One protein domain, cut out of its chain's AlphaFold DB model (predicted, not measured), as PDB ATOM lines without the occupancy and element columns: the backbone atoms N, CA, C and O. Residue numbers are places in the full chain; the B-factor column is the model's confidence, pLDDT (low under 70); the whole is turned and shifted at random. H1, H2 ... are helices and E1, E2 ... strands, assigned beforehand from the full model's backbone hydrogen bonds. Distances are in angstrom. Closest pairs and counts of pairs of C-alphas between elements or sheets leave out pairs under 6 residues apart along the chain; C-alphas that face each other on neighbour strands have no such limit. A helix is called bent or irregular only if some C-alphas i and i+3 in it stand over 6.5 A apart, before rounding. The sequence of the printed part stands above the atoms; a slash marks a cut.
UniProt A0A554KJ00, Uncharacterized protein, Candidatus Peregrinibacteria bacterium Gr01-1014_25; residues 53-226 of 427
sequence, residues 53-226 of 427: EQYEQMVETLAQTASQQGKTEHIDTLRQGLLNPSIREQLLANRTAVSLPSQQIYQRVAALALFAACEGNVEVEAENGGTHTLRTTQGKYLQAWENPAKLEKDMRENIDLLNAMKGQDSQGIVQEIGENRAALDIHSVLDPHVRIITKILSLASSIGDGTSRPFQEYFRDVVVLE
ATOM      1  N   GLU A  53      23.783  22.799  48.108       82.06
ATOM      2  CA  GLU A  53      24.422  22.819  49.423       82.06
ATOM      3  C   GLU A  53      25.784  22.116  49.424       82.06
ATOM      4  O   GLU A  53      26.747  22.613  50.003       82.06
ATOM      5  N   GLN A  54      25.905  20.968  48.755       77.81
ATOM      6  CA  GLN A  54      27.164  20.225  48.730       77.81
ATOM      7  C   GLN A  54      28.211  20.868  47.821       77.81
ATOM      8  O   GLN A  54      29.405  20.832  48.128       77.81
ATOM      9  N   TYR A  55      27.780  21.490  46.721       82.69
ATOM     10  CA  TYR A  55      28.674  22.287  45.891       82.69
ATOM     11  C   TYR A  55      29.221  23.488  46.678       82.69
ATOM     12  O   TYR A  55      30.424  23.744  46.654       82.69
ATOM     13  N   GLU A  56      28.365  24.191  47.422       87.44
ATOM     14  CA  GLU A  56      28.774  25.296  48.295       87.44
ATOM     15  C   GLU A  56      29.730  24.828  49.399       87.44
ATOM     16  O   GLU A  56      30.779  25.439  49.604       87.44
ATOM     17  N   GLN A  57      29.445  23.694  50.047       85.44
ATOM     18  CA  GLN A  57      30.347  23.087  51.033       85.44
ATOM     19  C   GLN A  57      31.723  22.752  50.445       85.44
ATOM     20  O   GLN A  57      32.745  22.951  51.109       85.44
ATOM     21  N   MET A  58      31.784  22.274  49.199       88.94
ATOM     22  CA  MET A  58      33.050  22.041  48.499       88.94
ATOM     23  C   MET A  58      33.822  23.352  48.283       88.94
ATOM     24  O   MET A  58      35.026  23.397  48.551       88.94
ATOM     25  N   VAL A  59      33.146  24.433  47.873       87.94
ATOM     26  CA  VAL A  59      33.772  25.761  47.720       87.94
ATOM     27  C   VAL A  59      34.300  26.278  49.061       87.94
ATOM     28  O   VAL A  59      35.426  26.776  49.131       87.94
ATOM     29  N   GLU A  60      33.543  26.105  50.142       88.81
ATOM     30  CA  GLU A  60      33.977  26.484  51.488       88.81
ATOM     31  C   GLU A  60      35.167  25.651  51.977       88.81
ATOM     32  O   GLU A  60      36.127  26.193  52.527       88.81
ATOM     33  N   THR A  61      35.174  24.350  51.692       85.94
ATOM     34  CA  THR A  61      36.309  23.463  51.992       85.94
ATOM     35  C   THR A  61      37.570  23.906  51.246       85.94
ATOM     36  O   THR A  61      38.664  23.932  51.818       85.94
ATOM     37  N   LEU A  62      37.438  24.323  49.982       86.19
ATOM     38  CA  LEU A  62      38.547  24.894  49.217       86.19
ATOM     39  C   LEU A  62      39.049  26.203  49.821       86.19
ATOM     40  O   LEU A  62      40.260  26.379  49.934       86.19
ATOM     41  N   ALA A  63      38.151  27.101  50.233       86.88
ATOM     42  CA  ALA A  63      38.515  28.363  50.874       86.88
ATOM     43  C   ALA A  63      39.275  28.135  52.193       86.88
ATOM     44  O   ALA A  63      40.313  28.757  52.431       86.88
ATOM     45  N   GLN A  64      38.806  27.198  53.020       86.69
ATOM     46  CA  GLN A  64      39.473  26.813  54.266       86.69
ATOM     47  C   GLN A  64      40.855  26.208  54.001       86.69
ATOM     48  O   GLN A  64      41.837  26.621  54.618       86.69
ATOM     49  N   THR A  65      40.954  25.288  53.039       85.00
ATOM     50  CA  THR A  65      42.229  24.654  52.665       85.00
ATOM     51  C   THR A  65      43.207  25.682  52.087       85.00
ATOM     52  O   THR A  65      44.386  25.689  52.433       85.00
ATOM     53  N   ALA A  66      42.735  26.607  51.247       85.19
ATOM     54  CA  ALA A  66      43.546  27.701  50.714       85.19
ATOM     55  C   ALA A  66      44.080  28.617  51.826       85.19
ATOM     56  O   ALA A  66      45.251  28.995  51.794       85.19
ATOM     57  N   SER A  67      43.246  28.926  52.825       85.94
ATOM     58  CA  SER A  67      43.637  29.700  54.007       85.94
ATOM     59  C   SER A  67      44.748  29.005  54.799       85.94
ATOM     60  O   SER A  67      45.778  29.613  55.085       85.94
ATOM     61  N   GLN A  68      44.597  27.703  55.062       85.00
ATOM     62  CA  GLN A  68      45.615  26.888  55.739       85.00
ATOM     63  C   GLN A  68      46.939  26.825  54.960       85.00
ATOM     64  O   GLN A  68      48.007  26.753  55.561       85.00
ATOM     65  N   GLN A  69      46.883  26.898  53.628       83.81
ATOM     66  CA  GLN A  69      48.055  26.951  52.746       83.81
ATOM     67  C   GLN A  69      48.652  28.360  52.580       83.81
ATOM     68  O   GLN A  69      49.573  28.534  51.783       83.81
ATOM     69  N   GLY A  70      48.131  29.374  53.281       82.44
ATOM     70  CA  GLY A  70      48.614  30.754  53.193       82.44
ATOM     71  C   GLY A  70      48.224  31.494  51.907       82.44
ATOM     72  O   GLY A  70      48.795  32.539  51.618       82.44
ATOM     73  N   LYS A  71      47.251  30.993  51.131       81.81
ATOM     74  CA  LYS A  71      46.762  31.604  49.874       81.81
ATOM     75  C   LYS A  71      45.562  32.533  50.113       81.81
ATOM     76  O   LYS A  71      44.569  32.482  49.386       81.81
ATOM     77  N   THR A  72      45.617  33.346  51.166       77.56
ATOM     78  CA  THR A  72      44.474  34.142  51.655       77.56
ATOM     79  C   THR A  72      43.984  35.182  50.647       77.56
ATOM     80  O   THR A  72      42.782  35.385  50.508       77.56
ATOM     81  N   GLU A  73      44.897  35.761  49.871       80.69
ATOM     82  CA  GLU A  73      44.633  36.753  48.818       80.69
ATOM     83  C   GLU A  73      43.761  36.253  47.652       80.69
ATOM     84  O   GLU A  73      43.275  37.051  46.855       80.69
ATOM     85  N   HIS A  74      43.551  34.939  47.529       77.75
ATOM     86  CA  HIS A  74      42.762  34.353  46.444       77.75
ATOM     87  C   HIS A  74      41.401  33.809  46.887       77.75
ATOM     88  O   HIS A  74      40.632  33.360  46.038       77.75
ATOM     89  N   ILE A  75      41.087  33.833  48.186       85.06
ATOM     90  CA  ILE A  75      39.883  33.192  48.738       85.06
ATOM     91  C   ILE A  75      38.603  33.832  48.193       85.06
ATOM     92  O   ILE A  75      37.728  33.119  47.700       85.06
ATOM     93  N   ASP A  76      38.504  35.161  48.225       85.81
ATOM     94  CA  ASP A  76      37.296  35.855  47.763       85.81
ATOM     95  C   ASP A  76      37.104  35.697  46.254       85.81
ATOM     96  O   ASP A  76      35.996  35.436  45.788       85.81
ATOM     97  N   THR A  77      38.197  35.749  45.488       84.12
ATOM     98  CA  THR A  77      38.175  35.500  44.041       84.12
ATOM     99  C   THR A  77      37.760  34.061  43.717       84.12
ATOM    100  O   THR A  77      36.992  33.843  42.781       84.12
ATOM    101  N   LEU A  78      38.227  33.075  44.493       85.56
ATOM    102  CA  LEU A  78      37.817  31.674  44.359       85.56
ATOM    103  C   LEU A  78      36.324  31.502  44.629       85.56
ATOM    104  O   LEU A  78      35.633  30.907  43.807       85.56
ATOM    105  N   ARG A  79      35.818  32.050  45.740       87.50
ATOM    106  CA  ARG A  79      34.395  31.976  46.095       87.50
ATOM    107  C   ARG A  79      33.520  32.629  45.034       87.50
ATOM    108  O   ARG A  79      32.631  31.976  44.499       87.50
ATOM    109  N   GLN A  80      33.802  33.884  44.684       86.50
ATOM    110  CA  GLN A  80      33.021  34.625  43.688       86.50
ATOM    111  C   GLN A  80      33.035  33.936  42.318       86.50
ATOM    112  O   GLN A  80      32.003  33.860  41.656       86.50
ATOM    113  N   GLY A  81      34.186  33.398  41.904       84.44
ATOM    114  CA  GLY A  81      34.310  32.680  40.639       84.44
ATOM    115  C   GLY A  81      33.576  31.339  40.630       84.44
ATOM    116  O   GLY A  81      32.869  31.038  39.674       84.44
ATOM    117  N   LEU A  82      33.718  30.523  41.677       86.88
ATOM    118  CA  LEU A  82      33.124  29.180  41.717       86.88
ATOM    119  C   LEU A  82      31.622  29.186  42.015       86.88
ATOM    120  O   LEU A  82      30.930  28.282  41.549       86.88
ATOM    121  N   LEU A  83      31.124  30.181  42.758       88.75
ATOM    122  CA  LEU A  83      29.699  30.349  43.069       88.75
ATOM    123  C   LEU A  83      28.926  31.105  41.981       88.75
ATOM    124  O   LEU A  83      27.706  31.224  42.071       88.75
ATOM    125  N   ASN A  84      29.598  31.597  40.938       87.44
ATOM    126  CA  ASN A  84      28.911  32.145  39.776       87.44
ATOM    127  C   ASN A  84      28.016  31.055  39.131       87.44
ATOM    128  O   ASN A  84      28.542  29.996  38.768       87.44
ATOM    129  N   PRO A  85      26.702  31.299  38.943       87.12
ATOM    130  CA  PRO A  85      25.773  30.285  38.440       87.12
ATOM    131  C   PRO A  85      26.172  29.695  37.085       87.12
ATOM    132  O   PRO A  85      26.200  28.476  36.935       87.12
ATOM    133  N   SER A  86      26.583  30.528  36.123       86.00
ATOM    134  CA  SER A  86      26.978  30.068  34.786       86.00
ATOM    135  C   SER A  86      28.244  29.207  34.824       86.00
ATOM    136  O   SER A  86      28.340  28.210  34.109       86.00
ATOM    137  N   ILE A  87      29.217  29.544  35.679       86.69
ATOM    138  CA  ILE A  87      30.426  28.725  35.872       86.69
ATOM    139  C   ILE A  87      30.059  27.388  36.516       86.69
ATOM    140  O   ILE A  87      30.480  26.336  36.031       86.69
ATOM    141  N   ARG A  88      29.244  27.415  37.573       88.50
ATOM    142  CA  ARG A  88      28.775  26.219  38.275       88.50
ATOM    143  C   ARG A  88      28.024  25.269  37.341       88.50
ATOM    144  O   ARG A  88      28.353  24.083  37.291       88.50
ATOM    145  N   GLU A  89      27.064  25.775  36.574       87.19
ATOM    146  CA  GLU A  89      26.300  24.990  35.600       87.19
ATOM    147  C   GLU A  89      27.217  24.326  34.570       87.19
ATOM    148  O   GLU A  89      27.099  23.126  34.318       87.19
ATOM    149  N   GLN A  90      28.189  25.065  34.023       87.69
ATOM    150  CA  GLN A  90      29.130  24.505  33.052       87.69
ATOM    151  C   GLN A  90      30.083  23.483  33.674       87.69
ATOM    152  O   GLN A  90      30.397  22.477  33.033       87.69
ATOM    153  N   LEU A  91      30.523  23.682  34.917       87.56
ATOM    154  CA  LEU A  91      31.329  22.697  35.636       87.56
ATOM    155  C   LEU A  91      30.550  21.400  35.874       87.56
ATOM    156  O   LEU A  91      31.077  20.317  35.621       87.56
ATOM    157  N   LEU A  92      29.287  21.492  36.300       85.06
ATOM    158  CA  LEU A  92      28.421  20.331  36.497       85.06
ATOM    159  C   LEU A  92      28.100  19.636  35.170       85.06
ATOM    160  O   LEU A  92      28.184  18.409  35.096       85.06
ATOM    161  N   ALA A  93      27.816  20.384  34.102       84.25
ATOM    162  CA  ALA A  93      27.600  19.832  32.764       84.25
ATOM    163  C   ALA A  93      28.845  19.096  32.233       84.25
ATOM    164  O   ALA A  93      28.728  18.041  31.610       84.25
ATOM    165  N   ASN A  94      30.043  19.598  32.549       84.88
ATOM    166  CA  ASN A  94      31.323  19.033  32.116       84.88
ATOM    167  C   ASN A  94      32.028  18.194  33.200       84.88
ATOM    168  O   ASN A  94      33.207  17.871  33.056       84.88
ATOM    169  N   ARG A  95      31.324  17.778  34.260       86.00
ATOM    170  CA  ARG A  95      31.874  17.078  35.442       86.00
ATOM    171  C   ARG A  95      32.811  15.905  35.136       86.00
ATOM    172  O   ARG A  95      33.828  15.742  35.802       86.00
ATOM    173  N   THR A  96      32.522  15.118  34.093       83.88
ATOM    174  CA  THR A  96      33.398  14.006  33.673       83.88
ATOM    175  C   THR A  96      34.749  14.513  33.167       83.88
ATOM    176  O   THR A  96      35.765  13.885  33.425       83.88
ATOM    177  N   ALA A  97      34.795  15.638  32.455       84.56
ATOM    178  CA  ALA A  97      36.048  16.247  32.017       84.56
ATOM    179  C   ALA A  97      36.757  16.967  33.181       84.56
ATOM    180  O   ALA A  97      37.977  16.890  33.301       84.56
ATOM    181  N   VAL A  98      35.993  17.610  34.069       86.56
ATOM    182  CA  VAL A  98      36.510  18.390  35.209       86.56
ATOM    183  C   VAL A  98      37.142  17.514  36.300       86.56
ATOM    184  O   VAL A  98      38.035  17.975  37.004       86.56
ATOM    185  N   SER A  99      36.741  16.249  36.437       84.00
ATOM    186  CA  SER A  99      37.277  15.340  37.462       84.00
ATOM    187  C   SER A  99      38.736  14.908  37.233       84.00
ATOM    188  O   SER A  99      39.434  14.584  38.196       84.00
ATOM    189  N   LEU A 100      39.212  14.913  35.980       82.94
ATOM    190  CA  LEU A 100      40.625  14.747  35.590       82.94
ATOM    191  C   LEU A 100      40.978  15.748  34.482       82.94
ATOM    192  O   LEU A 100      41.155  15.382  33.317       82.94
ATOM    193  N   PRO A 101      41.035  17.030  34.842       78.06
ATOM    194  CA  PRO A 101      41.027  18.115  33.884       78.06
ATOM    195  C   PRO A 101      42.418  18.402  33.327       78.06
ATOM    196  O   PRO A 101      43.450  18.162  33.957       78.06
ATOM    197  N   SER A 102      42.424  18.991  32.138       81.25
ATOM    198  CA  SER A 102      43.568  19.660  31.535       81.25
ATOM    199  C   SER A 102      43.316  21.168  31.514       81.25
ATOM    200  O   SER A 102      42.176  21.621  31.639       81.25
ATOM    201  N   GLN A 103      44.365  21.961  31.296       83.19
ATOM    202  CA  GLN A 103      44.221  23.412  31.138       83.19
ATOM    203  C   GLN A 103      43.228  23.775  30.019       83.19
ATOM    204  O   GLN A 103      42.426  24.690  30.182       83.19
ATOM    205  N   GLN A 104      43.225  23.007  28.925       86.12
ATOM    206  CA  GLN A 104      42.285  23.178  27.812       86.12
ATOM    207  C   GLN A 104      40.827  22.949  28.241       86.12
ATOM    208  O   GLN A 104      39.938  23.669  27.798       86.12
ATOM    209  N   ILE A 105      40.569  21.986  29.137       87.44
ATOM    210  CA  ILE A 105      39.218  21.732  29.663       87.44
ATOM    211  C   ILE A 105      38.720  22.943  30.456       87.44
ATOM    212  O   ILE A 105      37.590  23.376  30.246       87.44
ATOM    213  N   TYR A 106      39.553  23.533  31.318       90.25
ATOM    214  CA  TYR A 106      39.153  24.734  32.059       90.25
ATOM    215  C   TYR A 106      38.912  25.935  31.160       90.25
ATOM    216  O   TYR A 106      37.940  26.648  31.376       90.25
ATOM    217  N   GLN A 107      39.758  26.137  30.149       88.75
ATOM    218  CA  GLN A 107      39.566  27.202  29.164       88.75
ATOM    219  C   GLN A 107      38.228  27.051  28.451       88.75
ATOM    220  O   GLN A 107      37.465  28.008  28.364       88.75
ATOM    221  N   ARG A 108      37.898  25.830  28.016       90.44
ATOM    222  CA  ARG A 108      36.618  25.540  27.370       90.44
ATOM    223  C   ARG A 108      35.431  25.771  28.306       90.44
ATOM    224  O   ARG A 108      34.469  26.412  27.900       90.44
ATOM    225  N   VAL A 109      35.496  25.297  29.554       89.56
ATOM    226  CA  VAL A 109      34.444  25.537  30.562       89.56
ATOM    227  C   VAL A 109      34.264  27.035  30.822       89.56
ATOM    228  O   VAL A 109      33.138  27.521  30.828       89.56
ATOM    229  N   ALA A 110      35.362  27.775  30.983       90.56
ATOM    230  CA  ALA A 110      35.346  29.216  31.205       90.56
ATOM    231  C   ALA A 110      34.760  29.986  30.010       90.56
ATOM    232  O   ALA A 110      33.914  30.858  30.197       90.56
ATOM    233  N   ALA A 111      35.159  29.633  28.784       90.69
ATOM    234  CA  ALA A 111      34.614  30.215  27.561       90.69
ATOM    235  C   ALA A 111      33.103  29.976  27.454       90.69
ATOM    236  O   ALA A 111      32.355  30.917  27.197       90.69
ATOM    237  N   LEU A 112      32.647  28.746  27.706       90.88
ATOM    238  CA  LEU A 112      31.225  28.404  27.689       90.88
ATOM    239  C   LEU A 112      30.425  29.139  28.762       90.88
ATOM    240  O   LEU A 112      29.325  29.603  28.475       90.88
ATOM    241  N   ALA A 113      30.971  29.264  29.971       88.44
ATOM    242  CA  ALA A 113      30.298  29.945  31.070       88.44
ATOM    243  C   ALA A 113      30.079  31.428  30.760       88.44
ATOM    244  O   ALA A 113      28.979  31.934  30.956       88.44
ATOM    245  N   LEU A 114      31.096  32.106  30.217       87.50
ATOM    246  CA  LEU A 114      30.980  33.507  29.813       87.50
ATOM    247  C   LEU A 114      30.015  33.693  28.643       87.50
ATOM    248  O   LEU A 114      29.173  34.582  28.683       87.50
ATOM    249  N   PHE A 115      30.090  32.830  27.628       87.56
ATOM    250  CA  PHE A 115      29.166  32.898  26.498       87.56
ATOM    251  C   PHE A 115      27.704  32.704  26.934       87.56
ATOM    252  O   PHE A 115      26.820  33.415  26.457       87.56
ATOM    253  N   ALA A 116      27.457  31.771  27.861       84.88
ATOM    254  CA  ALA A 116      26.137  31.529  28.435       84.88
ATOM    255  C   ALA A 116      25.648  32.706  29.292       84.88
ATOM    256  O   ALA A 116      24.493  33.099  29.163       84.88
ATOM    257  N   ALA A 117      26.523  33.304  30.109       84.94
ATOM    258  CA  ALA A 117      26.196  34.472  30.931       84.94
ATOM    259  C   ALA A 117      25.791  35.697  30.095       84.94
ATOM    260  O   ALA A 117      24.993  36.517  30.540       84.94
ATOM    261  N   CYS A 118      26.323  35.807  28.878       83.88
ATOM    262  CA  CYS A 118      25.963  36.847  27.918       83.88
ATOM    263  C   CYS A 118      24.736  36.491  27.056       83.88
ATOM    264  O   CYS A 118      24.373  37.264  26.174       83.88
ATOM    265  N   GLU A 119      24.129  35.310  27.222       80.06
ATOM    266  CA  GLU A 119      23.044  34.798  26.363       80.06
ATOM    267  C   GLU A 119      23.374  34.850  24.851       80.06
ATOM    268  O   GLU A 119      22.496  34.971  23.992       80.06
ATOM    269  N   GLY A 120      24.664  34.774  24.502       70.25
ATOM    270  CA  GLY A 120      25.159  34.919  23.130       70.25
ATOM    271  C   GLY A 120      25.138  36.345  22.557       70.25
ATOM    272  O   GLY A 120      25.439  36.508  21.373       70.25
ATOM    273  N   ASN A 121      24.814  37.353  23.371       81.88
ATOM    274  CA  ASN A 121      24.844  38.774  23.030       81.88
ATOM    275  C   ASN A 121      25.998  39.452  23.772       81.88
ATOM    276  O   ASN A 121      25.979  39.567  24.993       81.88
ATOM    277  N   VAL A 122      27.008  39.911  23.042       84.06
ATOM    278  CA  VAL A 122      28.193  40.525  23.650       84.06
ATOM    279  C   VAL A 122      28.297  41.962  23.188       84.06
ATOM    280  O   VAL A 122      28.319  42.241  21.990       84.06
ATOM    281  N   GLU A 123      28.335  42.875  24.150       83.31
ATOM    282  CA  GLU A 123      28.575  44.286  23.883       83.31
ATOM    283  C   GLU A 123      30.058  44.501  23.596       83.31
ATOM    284  O   GLU A 123      30.927  44.111  24.375       83.31
ATOM    285  N   VAL A 124      30.337  45.109  22.449       81.31
ATOM    286  CA  VAL A 124      31.682  45.464  22.012       81.31
ATOM    287  C   VAL A 124      31.732  46.969  21.814       81.31
ATOM    288  O   VAL A 124      30.843  47.553  21.187       81.31
ATOM    289  N   GLU A 125      32.765  47.601  22.364       77.50
ATOM    290  CA  GLU A 125      33.042  49.008  22.096       77.50
ATOM    291  C   GLU A 125      33.456  49.174  20.633       77.50
ATOM    292  O   GLU A 125      34.385  48.539  20.133       77.50
ATOM    293  N   ALA A 126      32.734  50.032  19.933       72.12
ATOM    294  CA  ALA A 126      33.027  50.425  18.575       72.12
ATOM    295  C   ALA A 126      34.146  51.469  18.553       72.12
ATOM    296  O   ALA A 126      34.293  52.272  19.475       72.12
ATOM    297  N   GLU A 127      34.885  51.536  17.445       69.56
ATOM    298  CA  GLU A 127      35.995  52.485  17.260       69.56
ATOM    299  C   GLU A 127      35.581  53.966  17.405       69.56
ATOM    300  O   GLU A 127      36.423  54.834  17.616       69.56
ATOM    301  N   ASN A 128      34.281  54.271  17.318       75.06
ATOM    302  CA  ASN A 128      33.712  55.610  17.490       75.06
ATOM    303  C   ASN A 128      33.252  55.925  18.932       75.06
ATOM    304  O   ASN A 128      32.657  56.980  19.150       75.06
ATOM    305  N   GLY A 129      33.497  55.034  19.899       71.25
ATOM    306  CA  GLY A 129      33.096  55.194  21.302       71.25
ATOM    307  C   GLY A 129      31.636  54.835  21.610       71.25
ATOM    308  O   GLY A 129      31.180  55.078  22.726       71.25
ATOM    309  N   GLY A 130      30.885  54.283  20.649       73.06
ATOM    310  CA  GLY A 130      29.579  53.660  20.897       73.06
ATOM    311  C   GLY A 130      29.707  52.183  21.284       73.06
ATOM    312  O   GLY A 130      30.757  51.582  21.089       73.06
ATOM    313  N   THR A 131      28.642  51.566  21.792       79.00
ATOM    314  CA  THR A 131      28.574  50.110  21.993       79.00
ATOM    315  C   THR A 131      27.715  49.458  20.913       79.00
ATOM    316  O   THR A 131      26.665  49.973  20.515       79.00
ATOM    317  N   HIS A 132      28.166  48.313  20.407       84.25
ATOM    318  CA  HIS A 132      27.405  47.478  19.483       84.25
ATOM    319  C   HIS A 132      27.277  46.069  20.050       84.25
ATOM    320  O   HIS A 132      28.243  45.495  20.543       84.25
ATOM    321  N   THR A 133      26.078  45.500  19.966       86.25
ATOM    322  CA  THR A 133      25.841  44.114  20.367       86.25
ATOM    323  C   THR A 133      26.167  43.190  19.203       86.25
ATOM    324  O   THR A 133      25.521  43.241  18.155       86.25
ATOM    325  N   LEU A 134      27.159  42.326  19.394       88.19
ATOM    326  CA  LEU A 134      27.473  41.244  18.473       88.19
ATOM    327  C   LEU A 134      26.771  39.963  18.912       88.19
ATOM    328  O   LEU A 134      26.645  39.674  20.103       88.19
ATOM    329  N   ARG A 135      26.345  39.175  17.924       87.94
ATOM    330  CA  ARG A 135      25.712  37.877  18.138       87.94
ATOM    331  C   ARG A 135      26.396  36.819  17.293       87.94
ATOM    332  O   ARG A 135      26.652  37.025  16.110       87.94
ATOM    333  N   THR A 136      26.657  35.670  17.899       90.25
ATOM    334  CA  THR A 136      27.163  34.490  17.194       90.25
ATOM    335  C   THR A 136      26.589  33.217  17.810       90.25
ATOM    336  O   THR A 136      25.887  33.254  18.821       90.25
ATOM    337  N   THR A 137      26.866  32.072  17.195       89.94
ATOM    338  CA  THR A 137      26.503  30.768  17.753       89.94
ATOM    339  C   THR A 137      27.600  30.260  18.689       89.94
ATOM    340  O   THR A 137      28.786  30.522  18.484       89.94
ATOM    341  N   GLN A 138      27.221  29.453  19.683       88.88
ATOM    342  CA  GLN A 138      28.173  28.812  20.598       88.88
ATOM    343  C   GLN A 138      29.256  28.019  19.846       88.88
ATOM    344  O   GLN A 138      30.421  28.038  20.236       88.88
ATOM    345  N   GLY A 139      28.883  27.337  18.755       89.38
ATOM    346  CA  GLY A 139      29.814  26.558  17.938       89.38
ATOM    347  C   GLY A 139      30.876  27.424  17.259       89.38
ATOM    348  O   GLY A 139      32.060  27.099  17.330       89.38
ATOM    349  N   LYS A 140      30.474  28.549  16.652       90.31
ATOM    350  CA  LYS A 140      31.406  29.484  16.004       90.31
ATOM    351  C   LYS A 140      32.292  30.198  17.029       90.31
ATOM    352  O   LYS A 140      33.493  30.299  16.804       90.31
ATOM    353  N   TYR A 141      31.746  30.596  18.181       91.69
ATOM    354  CA  TYR A 141      32.541  31.161  19.280       91.69
ATOM    355  C   TYR A 141      33.591  30.175  19.815       91.69
ATOM    356  O   TYR A 141      34.762  30.528  19.941       91.69
ATOM    357  N   LEU A 142      33.210  28.917  20.072       90.69
ATOM    358  CA  LEU A 142      34.171  27.892  20.480       90.69
ATOM    359  C   LEU A 142      35.244  27.656  19.415       90.69
ATOM    360  O   LEU A 142      36.412  27.523  19.760       90.69
ATOM    361  N   GLN A 143      34.879  27.648  18.130       90.56
ATOM    362  CA  GLN A 143      35.850  27.523  17.044       90.56
ATOM    363  C   GLN A 143      36.815  28.721  16.997       90.56
ATOM    364  O   GLN A 143      37.999  28.514  16.743       90.56
ATOM    365  N   ALA A 144      36.346  29.943  17.280       91.19
ATOM    366  CA  ALA A 144      37.194  31.137  17.392       91.19
ATOM    367  C   ALA A 144      38.195  31.013  18.534       91.19
ATOM    368  O   ALA A 144      39.344  31.418  18.390       91.19
ATOM    369  N   TRP A 145      37.782  30.372  19.622       87.81
ATOM    370  CA  TRP A 145      38.638  30.111  20.768       87.81
ATOM    371  C   TRP A 145      39.647  28.974  20.524       87.81
ATOM    372  O   TRP A 145      40.815  29.081  20.886       87.81
ATOM    373  N   GLU A 146      39.211  27.871  19.914       88.81
ATOM    374  CA  GLU A 146      40.028  26.667  19.717       88.81
ATOM    375  C   GLU A 146      40.976  26.779  18.515       88.81
ATOM    376  O   GLU A 146      42.087  26.246  18.543       88.81
ATOM    377  N   ASN A 147      40.539  27.433  17.434       89.94
ATOM    378  CA  ASN A 147      41.311  27.584  16.204       89.94
ATOM    379  C   ASN A 147      40.864  28.827  15.403       89.94
ATOM    380  O   ASN A 147      40.188  28.687  14.373       89.94
ATOM    381  N   PRO A 148      41.272  30.039  15.824       90.88
ATOM    382  CA  PRO A 148      40.898  31.278  15.136       90.88
ATOM    383  C   PRO A 148      41.393  31.300  13.685       90.88
ATOM    384  O   PRO A 148      40.660  31.704  12.785       90.88
ATOM    385  N   ALA A 149      42.584  30.751  13.423       91.69
ATOM    386  CA  ALA A 149      43.162  30.672  12.082       91.69
ATOM    387  C   ALA A 149      42.286  29.881  11.097       91.69
ATOM    388  O   ALA A 149      42.249  30.198   9.907       91.69
ATOM    389  N   LYS A 150      41.558  28.862  11.575       92.25
ATOM    390  CA  LYS A 150      40.597  28.133  10.744       92.25
ATOM    391  C   LYS A 150      39.430  29.032  10.338       92.25
ATOM    392  O   LYS A 150      39.100  29.055   9.163       92.25
ATOM    393  N   LEU A 151      38.850  29.796  11.264       91.31
ATOM    394  CA  LEU A 151      37.764  30.726  10.923       91.31
ATOM    395  C   LEU A 151      38.225  31.834   9.984       91.31
ATOM    396  O   LEU A 151      37.515  32.158   9.041       91.31
ATOM    397  N   GLU A 152      39.421  32.381  10.189       92.00
ATOM    398  CA  GLU A 152      39.987  33.368   9.268       92.00
ATOM    399  C   GLU A 152      40.205  32.802   7.862       92.00
ATOM    400  O   GLU A 152      40.077  33.526   6.872       92.00
ATOM    401  N   LYS A 153      40.581  31.524   7.767       93.81
ATOM    402  CA  LYS A 153      40.713  30.822   6.493       93.81
ATOM    403  C   LYS A 153      39.341  30.610   5.850       93.81
ATOM    404  O   LYS A 153      39.173  31.002   4.702       93.81
ATOM    405  N   ASP A 154      38.373  30.081   6.600       90.56
ATOM    406  CA  ASP A 154      36.996  29.862   6.138       90.56
ATOM    407  C   ASP A 154      36.371  31.193   5.655       90.56
ATOM    408  O   ASP A 154      35.735  31.257   4.607       90.56
ATOM    409  N   MET A 155      36.618  32.301   6.368       92.62
ATOM    410  CA  MET A 155      36.206  33.647   5.951       92.62
ATOM    411  C   MET A 155      36.857  34.089   4.642       92.62
ATOM    412  O   MET A 155      36.167  34.632   3.783       92.62
ATOM    413  N   ARG A 156      38.172  33.888   4.482       93.06
ATOM    414  CA  ARG A 156      38.890  34.243   3.248       93.06
ATOM    415  C   ARG A 156      38.360  33.457   2.051       93.06
ATOM    416  O   ARG A 156      38.048  34.062   1.033       93.06
ATOM    417  N   GLU A 157      38.179  32.149   2.208       92.44
ATOM    418  CA  GLU A 157      37.613  31.282   1.169       92.44
ATOM    419  C   GLU A 157      36.189  31.716   0.784       92.44
ATOM    420  O   GLU A 157      35.867  31.809  -0.402       92.44
ATOM    421  N   ASN A 158      35.358  32.074   1.767       90.81
ATOM    422  CA  ASN A 158      34.011  32.586   1.524       90.81
ATOM    423  C   ASN A 158      34.007  33.962   0.830       90.81
ATOM    424  O   ASN A 158      33.153  34.210  -0.022       90.81
ATOM    425  N   ILE A 159      34.956  34.852   1.144       90.44
ATOM    426  CA  ILE A 159      35.120  36.144   0.452       90.44
ATOM    427  C   ILE A 159      35.523  35.923  -1.013       90.44
ATOM    428  O   ILE A 159      34.949  36.544  -1.910       90.44
ATOM    429  N   ASP A 160      36.473  35.022  -1.270       90.19
ATOM    430  CA  ASP A 160      36.916  34.688  -2.626       90.19
ATOM    431  C   ASP A 160      35.774  34.080  -3.454       90.19
ATOM    432  O   ASP A 160      35.562  34.462  -4.609       90.19
ATOM    433  N   LEU A 161      34.979  33.196  -2.841       87.44
ATOM    434  CA  LEU A 161      33.785  32.615  -3.453       87.44
ATOM    435  C   LEU A 161      32.737  33.689  -3.779       87.44
ATOM    436  O   LEU A 161      32.205  33.719  -4.890       87.44
ATOM    437  N   LEU A 162      32.483  34.616  -2.855       87.62
ATOM    438  CA  LEU A 162      31.533  35.709  -3.052       87.62
ATOM    439  C   LEU A 162      31.954  36.638  -4.202       87.62
ATOM    440  O   LEU A 162      31.124  37.018  -5.030       87.62
ATOM    441  N   ASN A 163      33.251  36.936  -4.311       86.19
ATOM    442  CA  ASN A 163      33.812  37.715  -5.418       86.19
ATOM    443  C   ASN A 163      33.677  36.996  -6.776       86.19
ATOM    444  O   ASN A 163      33.537  37.652  -7.816       86.19
ATOM    445  N   ALA A 164      33.691  35.660  -6.782       85.75
ATOM    446  CA  ALA A 164      33.511  34.844  -7.981       85.75
ATOM    447  C   ALA A 164      32.035  34.711  -8.419       85.75
ATOM    448  O   ALA A 164      31.768  34.592  -9.615       85.75
ATOM    449  N   MET A 165      31.074  34.788  -7.492       81.81
ATOM    450  CA  MET A 165      29.639  34.522  -7.723       81.81
ATOM    451  C   MET A 165      28.825  35.672  -8.359       81.81
ATOM    452  O   MET A 165      27.598  35.611  -8.368       81.81
ATOM    453  N   LYS A 166      29.482  36.709  -8.907       65.00
ATOM    454  CA  LYS A 166      28.916  37.910  -9.581       65.00
ATOM    455  C   LYS A 166      27.413  37.831  -9.947       65.00
ATOM    456  O   LYS A 166      27.061  37.484 -11.072       65.00
ATOM    457  N   GLY A 167      26.536  38.230  -9.018       62.75
ATOM    458  CA  GLY A 167      25.093  38.406  -9.251       62.75
ATOM    459  C   GLY A 167      24.176  37.235  -8.869       62.75
ATOM    460  O   GLY A 167      22.982  37.310  -9.148       62.75
ATOM    461  N   GLN A 168      24.693  36.174  -8.242       73.31
ATOM    462  CA  GLN A 168      23.888  35.081  -7.677       73.31
ATOM    463  C   GLN A 168      23.530  35.318  -6.199       73.31
ATOM    464  O   GLN A 168      24.152  36.141  -5.519       73.31
ATOM    465  N   ASP A 169      22.522  34.589  -5.706       74.75
ATOM    466  CA  ASP A 169      22.130  34.621  -4.295       74.75
ATOM    467  C   ASP A 169      23.307  34.187  -3.407       74.75
ATOM    468  O   ASP A 169      23.782  33.054  -3.464       74.75
ATOM    469  N   SER A 170      23.812  35.144  -2.634       82.06
ATOM    470  CA  SER A 170      25.000  35.035  -1.785       82.06
ATOM    471  C   SER A 170      24.672  35.316  -0.318       82.06
ATOM    472  O   SER A 170      25.586  35.410   0.503       82.06
ATOM    473  N   GLN A 171      23.382  35.419   0.036       83.25
ATOM    474  CA  GLN A 171      22.951  35.778   1.390       83.25
ATOM    475  C   GLN A 171      23.527  34.835   2.454       83.25
ATOM    476  O   GLN A 171      24.023  35.309   3.475       83.25
ATOM    477  N   GLY A 172      23.553  33.524   2.190       85.00
ATOM    478  CA  GLY A 172      24.126  32.541   3.116       85.00
ATOM    479  C   GLY A 172      25.632  32.718   3.349       85.00
ATOM    480  O   GLY A 172      26.097  32.601   4.479       85.00
ATOM    481  N   ILE A 173      26.391  33.070   2.305       85.69
ATOM    482  CA  ILE A 173      27.845  33.284   2.396       85.69
ATOM    483  C   ILE A 173      28.146  34.587   3.146       85.69
ATOM    484  O   ILE A 173      29.015  34.610   4.016       85.69
ATOM    485  N   VAL A 174      27.402  35.664   2.857       87.31
ATOM    486  CA  VAL A 174      27.513  36.941   3.585       87.31
ATOM    487  C   VAL A 174      27.214  36.743   5.068       87.31
ATOM    488  O   VAL A 174      27.962  37.238   5.912       87.31
ATOM    489  N   GLN A 175      26.153  35.999   5.386       88.75
ATOM    490  CA  GLN A 175      25.800  35.683   6.765       88.75
ATOM    491  C   GLN A 175      26.916  34.893   7.455       88.75
ATOM    492  O   GLN A 175      27.313  35.256   8.558       88.75
ATOM    493  N   GLU A 176      27.474  33.868   6.807       88.12
ATOM    494  CA  GLU A 176      28.545  33.066   7.401       88.12
ATOM    495  C   GLU A 176      29.830  33.876   7.641       88.12
ATOM    496  O   GLU A 176      30.466  33.731   8.687       88.12
ATOM    497  N   ILE A 177      30.201  34.773   6.719       89.06
ATOM    498  CA  ILE A 177      31.321  35.705   6.927       89.06
ATOM    499  C   ILE A 177      31.039  36.611   8.134       89.06
ATOM    500  O   ILE A 177      31.920  36.793   8.978       89.06
ATOM    501  N   GLY A 178      29.823  37.157   8.227       89.38
ATOM    502  CA  GLY A 178      29.394  38.001   9.342       89.38
ATOM    503  C   GLY A 178      29.435  37.272  10.685       89.38
ATOM    504  O   GLY A 178      29.979  37.800  11.651       89.38
ATOM    505  N   GLU A 179      28.941  36.034  10.741       89.75
ATOM    506  CA  GLU A 179      28.957  35.202  11.950       89.75
ATOM    507  C   GLU A 179      30.375  34.799  12.374       89.75
ATOM    508  O   GLU A 179      30.680  34.821  13.570       89.75
ATOM    509  N   ASN A 180      31.249  34.456  11.419       92.25
ATOM    510  CA  ASN A 180      32.653  34.145  11.696       92.25
ATOM    511  C   ASN A 180      33.396  35.378  12.230       92.25
ATOM    512  O   ASN A 180      34.162  35.262  13.187       92.25
ATOM    513  N   ARG A 181      33.146  36.560  11.649       91.44
ATOM    514  CA  ARG A 181      33.739  37.816  12.123       91.44
ATOM    515  C   ARG A 181      33.249  38.172  13.521       91.44
ATOM    516  O   ARG A 181      34.072  38.394  14.401       91.44
ATOM    517  N   ALA A 182      31.937  38.109  13.747       90.69
ATOM    518  CA  ALA A 182      31.360  38.312  15.070       90.69
ATOM    519  C   ALA A 182      31.955  37.339  16.100       90.69
ATOM    520  O   ALA A 182      32.254  37.746  17.215       90.69
ATOM    521  N   ALA A 183      32.187  36.072  15.741       91.31
ATOM    522  CA  ALA A 183      32.820  35.106  16.639       91.31
ATOM    523  C   ALA A 183      34.264  35.477  17.020       91.31
ATOM    524  O   ALA A 183      34.630  35.332  18.187       91.31
ATOM    525  N   LEU A 184      35.071  35.958  16.067       91.69
ATOM    526  CA  LEU A 184      36.446  36.411  16.318       91.69
ATOM    527  C   LEU A 184      36.479  37.678  17.183       91.69
ATOM    528  O   LEU A 184      37.251  37.747  18.141       91.69
ATOM    529  N   ASP A 185      35.602  38.638  16.896       89.69
ATOM    530  CA  ASP A 185      35.504  39.885  17.658       89.69
ATOM    531  C   ASP A 185      35.051  39.594  19.100       89.69
ATOM    532  O   ASP A 185      35.697  40.023  20.057       89.69
ATOM    533  N   ILE A 186      34.027  38.750  19.279       89.75
ATOM    534  CA  ILE A 186      33.573  38.290  20.601       89.75
ATOM    535  C   ILE A 186      34.685  37.542  21.349       89.75
ATOM    536  O   ILE A 186      34.876  37.758  22.547       89.75
ATOM    537  N   HIS A 187      35.437  36.674  20.666       89.69
ATOM    538  CA  HIS A 187      36.587  35.991  21.260       89.69
ATOM    539  C   HIS A 187      37.615  36.986  21.805       89.69
ATOM    540  O   HIS A 187      38.054  36.823  22.942       89.69
ATOM    541  N   SER A 188      37.946  38.035  21.048       88.81
ATOM    542  CA  SER A 188      38.931  39.036  21.473       88.81
ATOM    543  C   SER A 188      38.519  39.786  22.748       88.81
ATOM    544  O   SER A 188      39.358  40.034  23.613       88.81
ATOM    545  N   VAL A 189      37.221  40.071  22.901       88.81
ATOM    546  CA  VAL A 189      36.660  40.765  24.070       88.81
ATOM    547  C   VAL A 189      36.598  39.846  25.289       88.81
ATOM    548  O   VAL A 189      36.922  40.260  26.401       88.81
ATOM    549  N   LEU A 190      36.208  38.581  25.103       88.94
ATOM    550  CA  LEU A 190      36.020  37.644  26.213       88.94
ATOM    551  C   LEU A 190      37.307  36.916  26.644       88.94
ATOM    552  O   LEU A 190      37.364  36.443  27.781       88.94
ATOM    553  N   ASP A 191      38.347  36.825  25.805       90.06
ATOM    554  CA  ASP A 191      39.596  36.099  26.110       90.06
ATOM    555  C   ASP A 191      40.243  36.502  27.455       90.06
ATOM    556  O   ASP A 191      40.556  35.607  28.251       90.06
ATOM    557  N   PRO A 192      40.377  37.798  27.813       89.06
ATOM    558  CA  PRO A 192      40.922  38.188  29.114       89.06
ATOM    559  C   PRO A 192      40.130  37.606  30.292       89.06
ATOM    560  O   PRO A 192      40.715  37.107  31.258       89.06
ATOM    561  N   HIS A 193      38.799  37.597  30.195       87.50
ATOM    562  CA  HIS A 193      37.916  37.046  31.222       87.50
ATOM    563  C   HIS A 193      38.007  35.518  31.286       87.50
ATOM    564  O   HIS A 193      38.083  34.949  32.380       87.50
ATOM    565  N   VAL A 194      38.090  34.845  30.132       89.88
ATOM    566  CA  VAL A 194      38.314  33.393  30.070       89.88
ATOM    567  C   VAL A 194      39.616  33.024  30.773       89.88
ATOM    568  O   VAL A 194      39.644  32.065  31.548       89.88
ATOM    569  N   ARG A 195      40.693  33.790  30.569       89.81
ATOM    570  CA  ARG A 195      41.984  33.554  31.237       89.81
ATOM    571  C   ARG A 195      41.893  33.710  32.753       89.81
ATOM    572  O   ARG A 195      42.477  32.895  33.470       89.81
ATOM    573  N   ILE A 196      41.148  34.701  33.245       87.75
ATOM    574  CA  ILE A 196      40.925  34.899  34.686       87.75
ATOM    575  C   ILE A 196      40.191  33.695  35.280       87.75
ATOM    576  O   ILE A 196      40.690  33.086  36.226       87.75
ATOM    577  N   ILE A 197      39.061  33.289  34.695       88.25
ATOM    578  CA  ILE A 197      38.288  32.138  35.189       88.25
ATOM    579  C   ILE A 197      39.120  30.854  35.093       88.25
ATOM    580  O   ILE A 197      39.170  30.075  36.040       88.25
ATOM    581  N   THR A 198      39.860  30.659  34.002       90.88
ATOM    582  CA  THR A 198      40.783  29.523  33.848       90.88
ATOM    583  C   THR A 198      41.806  29.478  34.983       90.88
ATOM    584  O   THR A 198      42.095  28.402  35.511       90.88
ATOM    585  N   LYS A 199      42.347  30.635  35.389       88.12
ATOM    586  CA  LYS A 199      43.283  30.737  36.514       88.12
ATOM    587  C   LYS A 199      42.608  30.372  37.837       88.12
ATOM    588  O   LYS A 199      43.211  29.640  38.616       88.12
ATOM    589  N   ILE A 200      41.366  30.808  38.060       87.56
ATOM    590  CA  ILE A 200      40.559  30.437  39.237       87.56
ATOM    591  C   ILE A 200      40.355  28.917  39.292       87.56
ATOM    592  O   ILE A 200      40.663  28.295  40.306       87.56
ATOM    593  N   LEU A 201      39.915  28.299  38.192       89.88
ATOM    594  CA  LEU A 201      39.693  26.849  38.114       89.88
ATOM    595  C   LEU A 201      40.991  26.055  38.303       89.88
ATOM    596  O   LEU A 201      41.014  25.047  39.013       89.88
ATOM    597  N   SER A 202      42.090  26.536  37.719       89.62
ATOM    598  CA  SER A 202      43.417  25.934  37.885       89.62
ATOM    599  C   SER A 202      43.900  26.036  39.333       89.62
ATOM    600  O   SER A 202      44.449  25.073  39.867       89.62
ATOM    601  N   LEU A 203      43.652  27.173  39.991       86.38
ATOM    602  CA  LEU A 203      43.974  27.377  41.399       86.38
ATOM    603  C   LEU A 203      43.156  26.443  42.295       86.38
ATOM    604  O   LEU A 203      43.762  25.713  43.078       86.38
ATOM    605  N   ALA A 204      41.828  26.407  42.131       86.69
ATOM    606  CA  ALA A 204      40.919  25.505  42.852       86.69
ATOM    607  C   ALA A 204      41.401  24.049  42.792       86.69
ATOM    608  O   ALA A 204      41.400  23.319  43.775       86.69
ATOM    609  N   SER A 205      41.920  23.674  41.633       87.12
ATOM    610  CA  SER A 205      42.392  22.329  41.320       87.12
ATOM    611  C   SER A 205      43.800  22.016  41.823       87.12
ATOM    612  O   SER A 205      44.212  20.854  41.839       87.12
ATOM    613  N   SER A 206      44.553  23.045  42.200       85.75
ATOM    614  CA  SER A 206      45.874  22.928  42.820       85.75
ATOM    615  C   SER A 206      45.820  22.951  44.349       85.75
ATOM    616  O   SER A 206      46.820  22.648  44.994       85.75
ATOM    617  N   ILE A 207      44.686  23.356  44.931       83.12
ATOM    618  CA  ILE A 207      44.479  23.380  46.379       83.12
ATOM    619  C   ILE A 207      44.317  21.939  46.871       83.12
ATOM    620  O   ILE A 207      43.533  21.164  46.326       83.12
ATOM    621  N   GLY A 208      45.107  21.589  47.883       78.62
ATOM    622  CA  GLY A 208      45.270  20.218  48.358       78.62
ATOM    623  C   GLY A 208      46.707  19.909  48.778       78.62
ATOM    624  O   GLY A 208      47.629  20.665  48.467       78.62
ATOM    625  N   ASP A 209      46.905  18.806  49.487       67.94
ATOM    626  CA  ASP A 209      48.193  18.373  50.058       67.94
ATOM    627  C   ASP A 209      48.822  17.189  49.297       67.94
ATOM    628  O   ASP A 209      49.726  16.512  49.778       67.94
ATOM    629  N   GLY A 210      48.345  16.933  48.076       66.31
ATOM    630  CA  GLY A 210      48.764  15.801  47.249       66.31
ATOM    631  C   GLY A 210      48.012  14.506  47.561       66.31
ATOM    632  O   GLY A 210      47.832  13.706  46.643       66.31
ATOM    633  N   THR A 211      47.511  14.340  48.789       63.59
ATOM    634  CA  THR A 211      46.637  13.228  49.190       63.59
ATOM    635  C   THR A 211      45.155  13.547  49.050       63.59
ATOM    636  O   THR A 211      44.405  12.658  48.659       63.59
ATOM    637  N   SER A 212      44.755  14.798  49.291       69.81
ATOM    638  CA  SER A 212      43.399  15.285  49.045       69.81
ATOM    639  C   SER A 212      43.397  16.439  48.049       69.81
ATOM    640  O   SER A 212      44.242  17.338  48.101       69.81
ATOM    641  N   ARG A 213      42.447  16.400  47.115       83.69
ATOM    642  CA  ARG A 213      42.143  17.486  46.176       83.69
ATOM    643  C   ARG A 213      40.629  17.718  46.137       83.69
ATOM    644  O   ARG A 213      39.964  17.138  45.273       83.69
ATOM    645  N   PRO A 214      40.088  18.584  47.018       82.44
ATOM    646  CA  PRO A 214      38.645  18.696  47.240       82.44
ATOM    647  C   PRO A 214      37.846  19.000  45.968       82.44
ATOM    648  O   PRO A 214      36.781  18.432  45.747       82.44
ATOM    649  N   PHE A 215      38.390  19.850  45.087       85.50
ATOM    650  CA  PHE A 215      37.733  20.221  43.835       85.50
ATOM    651  C   PHE A 215      37.547  19.010  42.909       85.50
ATOM    652  O   PHE A 215      36.436  18.719  42.472       85.50
ATOM    653  N   GLN A 216      38.618  18.267  42.616       86.06
ATOM    654  CA  GLN A 216      38.533  17.096  41.740       86.06
ATOM    655  C   GLN A 216      37.827  15.918  42.402       86.06
ATOM    656  O   GLN A 216      37.161  15.162  41.697       86.06
ATOM    657  N   GLU A 217      37.981  15.743  43.713       83.25
ATOM    658  CA  GLU A 217      37.287  14.710  44.488       83.25
ATOM    659  C   GLU A 217      35.779  14.886  44.402       83.25
ATOM    660  O   GLU A 217      35.092  13.938  44.038       83.25
ATOM    661  N   TYR A 218      35.282  16.109  44.578       85.69
ATOM    662  CA  TYR A 218      33.863  16.400  44.419       85.69
ATOM    663  C   TYR A 218      33.338  15.991  43.035       85.69
ATOM    664  O   TYR A 218      32.431  15.169  42.932       85.69
ATOM    665  N   PHE A 219      33.931  16.486  41.939       85.44
ATOM    666  CA  PHE A 219      33.448  16.132  40.593       85.44
ATOM    667  C   PHE A 219      33.617  14.650  40.274       85.44
ATOM    668  O   PHE A 219      32.806  14.070  39.549       85.44
ATOM    669  N   ARG A 220      34.673  14.027  40.798       86.38
ATOM    670  CA  ARG A 220      34.880  12.590  40.687       86.38
ATOM    671  C   ARG A 220      33.740  11.830  41.343       86.38
ATOM    672  O   ARG A 220      33.197  10.929  40.709       86.38
ATOM    673  N   ASP A 221      33.383  12.209  42.561       81.69
ATOM    674  CA  ASP A 221      32.319  11.577  43.320       81.69
ATOM    675  C   ASP A 221      30.989  11.740  42.607       81.69
ATOM    676  O   ASP A 221      30.354  10.733  42.317       81.69
ATOM    677  N   VAL A 222      30.637  12.952  42.174       81.06
ATOM    678  CA  VAL A 222      29.418  13.184  41.384       81.06
ATOM    679  C   VAL A 222      29.355  12.253  40.164       81.06
ATOM    680  O   VAL A 222      28.331  11.621  39.915       81.06
ATOM    681  N   VAL A 223      30.457  12.113  39.414       83.25
ATOM    682  CA  VAL A 223      30.514  11.220  38.240       83.25
ATOM    683  C   VAL A 223      30.371   9.749  38.628       83.25
ATOM    684  O   VAL A 223      29.719   8.994  37.906       83.25
ATOM    685  N   VAL A 224      31.014   9.317  39.715       82.62
ATOM    686  CA  VAL A 224      30.915   7.934  40.194       82.62
ATOM    687  C   VAL A 224      29.493   7.642  40.645       82.62
ATOM    688  O   VAL A 224      28.930   6.656  40.188       82.62
ATOM    689  N   LEU A 225      28.901   8.499  41.475       74.06
ATOM    690  CA  LEU A 225      27.566   8.298  42.032       74.06
ATOM    691  C   LEU A 225      26.495   8.239  40.939       74.06
ATOM    692  O   LEU A 225      25.618   7.383  40.982       74.06
ATOM    693  N   GLU A 226      26.593   9.099  39.926       74.44
ATOM    694  CA  GLU A 226      25.649   9.096  38.808       74.44
ATOM    695  C   GLU A 226      25.754   7.828  37.949       74.44
ATOM    696  O   GLU A 226      24.754   7.332  37.429       74.44
TER     697      GLU A 226
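Overview. This is residues 53 to 226 of the 427 residues of an uncharacterized protein of Candidatus Peregrinibacteria bacterium Gr01-1014_25 (UniProt A0A554KJ00). This is a long, loose assembly of helices strung along one long bent helix, H8: its first arm, H8a, folds back beside H7 as a helical hairpin that makes one end, and its second arm, H8b, runs towards the other end, where H1, H2 and H9 come together. Between these ends H5 crosses H8b near the middle, H3 and H6 pack on H5, and the small strand hairpin of E1 and E2 packs on H8a. The printed part has 174 residues, with nine named helices and two named strands in the order H1 H2 H3 H4 H5 E1 E2 H6 H7 H8 H9; the two strands form one antiparallel sheet, and the class is mostly helix. The whole is loose, with a radius of gyration of the C-alphas of 19.9 A, and elongated, spanning 68 by 39 by 25 A.

Arrangement. H1, residues 53 to 68, and H2, residues 72 to 82, form a helical hairpin; they touch at the C-alphas of Ala 63 and Ile 75, 5.5 A apart, at a shallow tilt of 17 degrees, opposite ways. H2 is irregular, with C-alphas 73 and 76 7.5 A apart. H3, residues 85 to 93, touches H5, residues 103 to 117, at a steep tilt of 49 degrees, with the closest C-alphas, Ile 87 and Ala 113, 5.0 A apart. H4, residues 95 to 98, and H5 only just touch, only at the corner, with 3 pairs of C-alphas within 8 A. E1, residues 121 to 125, and E2, residues 131 to 135, are a hairpin, antiparallel at 145 degrees; N 122 and O 134 at 3.0 A and N 134 and O 122 at 2.8 A are within hydrogen-bond range. H8, residues 171 to 206, was assigned as one helix by its hydrogen bonds, but is bent, with C-alphas 189 and 192 7.1 A apart; its arms H8a, residues 171 to 189, and H8b, residues 192 to 206, stand at a steep tilt of 57 degrees. The closest C-alphas of E2 and H8a, Leu 134 and Ala 182, are 5.9 A apart. H6, residues 138 to 146, touches H8a with Tyr 141 and Ala 183 closest, their C-alphas 4.8 A apart. H7, residues 148 to 164, and H8a are a helical hairpin at a shallow tilt of 27 degrees, opposite ways, closest at the C-alphas of Met 155 and Ile 177, 5.4 A. H5 touches H8b at a steep tilt of 52 degrees, with the C-alphas of Ala 110 and Val 194 5.2 A apart. H2 touches H8b at the C-alphas of Leu 78 and Ile 200, 5.9 A apart. H9, residues 214 to 226, touches H4 at the C-alphas of Phe 219 and Arg 95, 5.5 A apart. Among the pairs that stay apart are H1 and H7. Every O i to N i+4 pair is within hydrogen-bond range in H1, H3, H5, H6, H7, H8a, H8b and H9; H2 has 5 of 7, and H4 is too short for such a pair.

Along the chain. H1 begins at C-alpha 53, (24.422, 22.819, 49.423), and is 22.5 A long. H5 is 21.1 A long, E1 and E2 are 13.1 A each, and H7 is 24.5 A. H8a is 27.0 A long from C-alpha 171 at (22.951, 35.778, 1.390), and H8b is 21.1 A. H9, 18.2 A long, ends at C-alpha 226, (25.649, 9.096, 38.808).

Size, cuts and confidence. The two C-alphas farthest apart, those of Gln 68 and Gly 167, are 69.1 A apart. Residues 163 to 169, of which 163 and 164 belong to H7, stand free. The printed part has no cut and no long link. The mean pLDDT of the printed part is 85.2; residue 127, residues 166 to 167 and residues 209 to 212 are under 70.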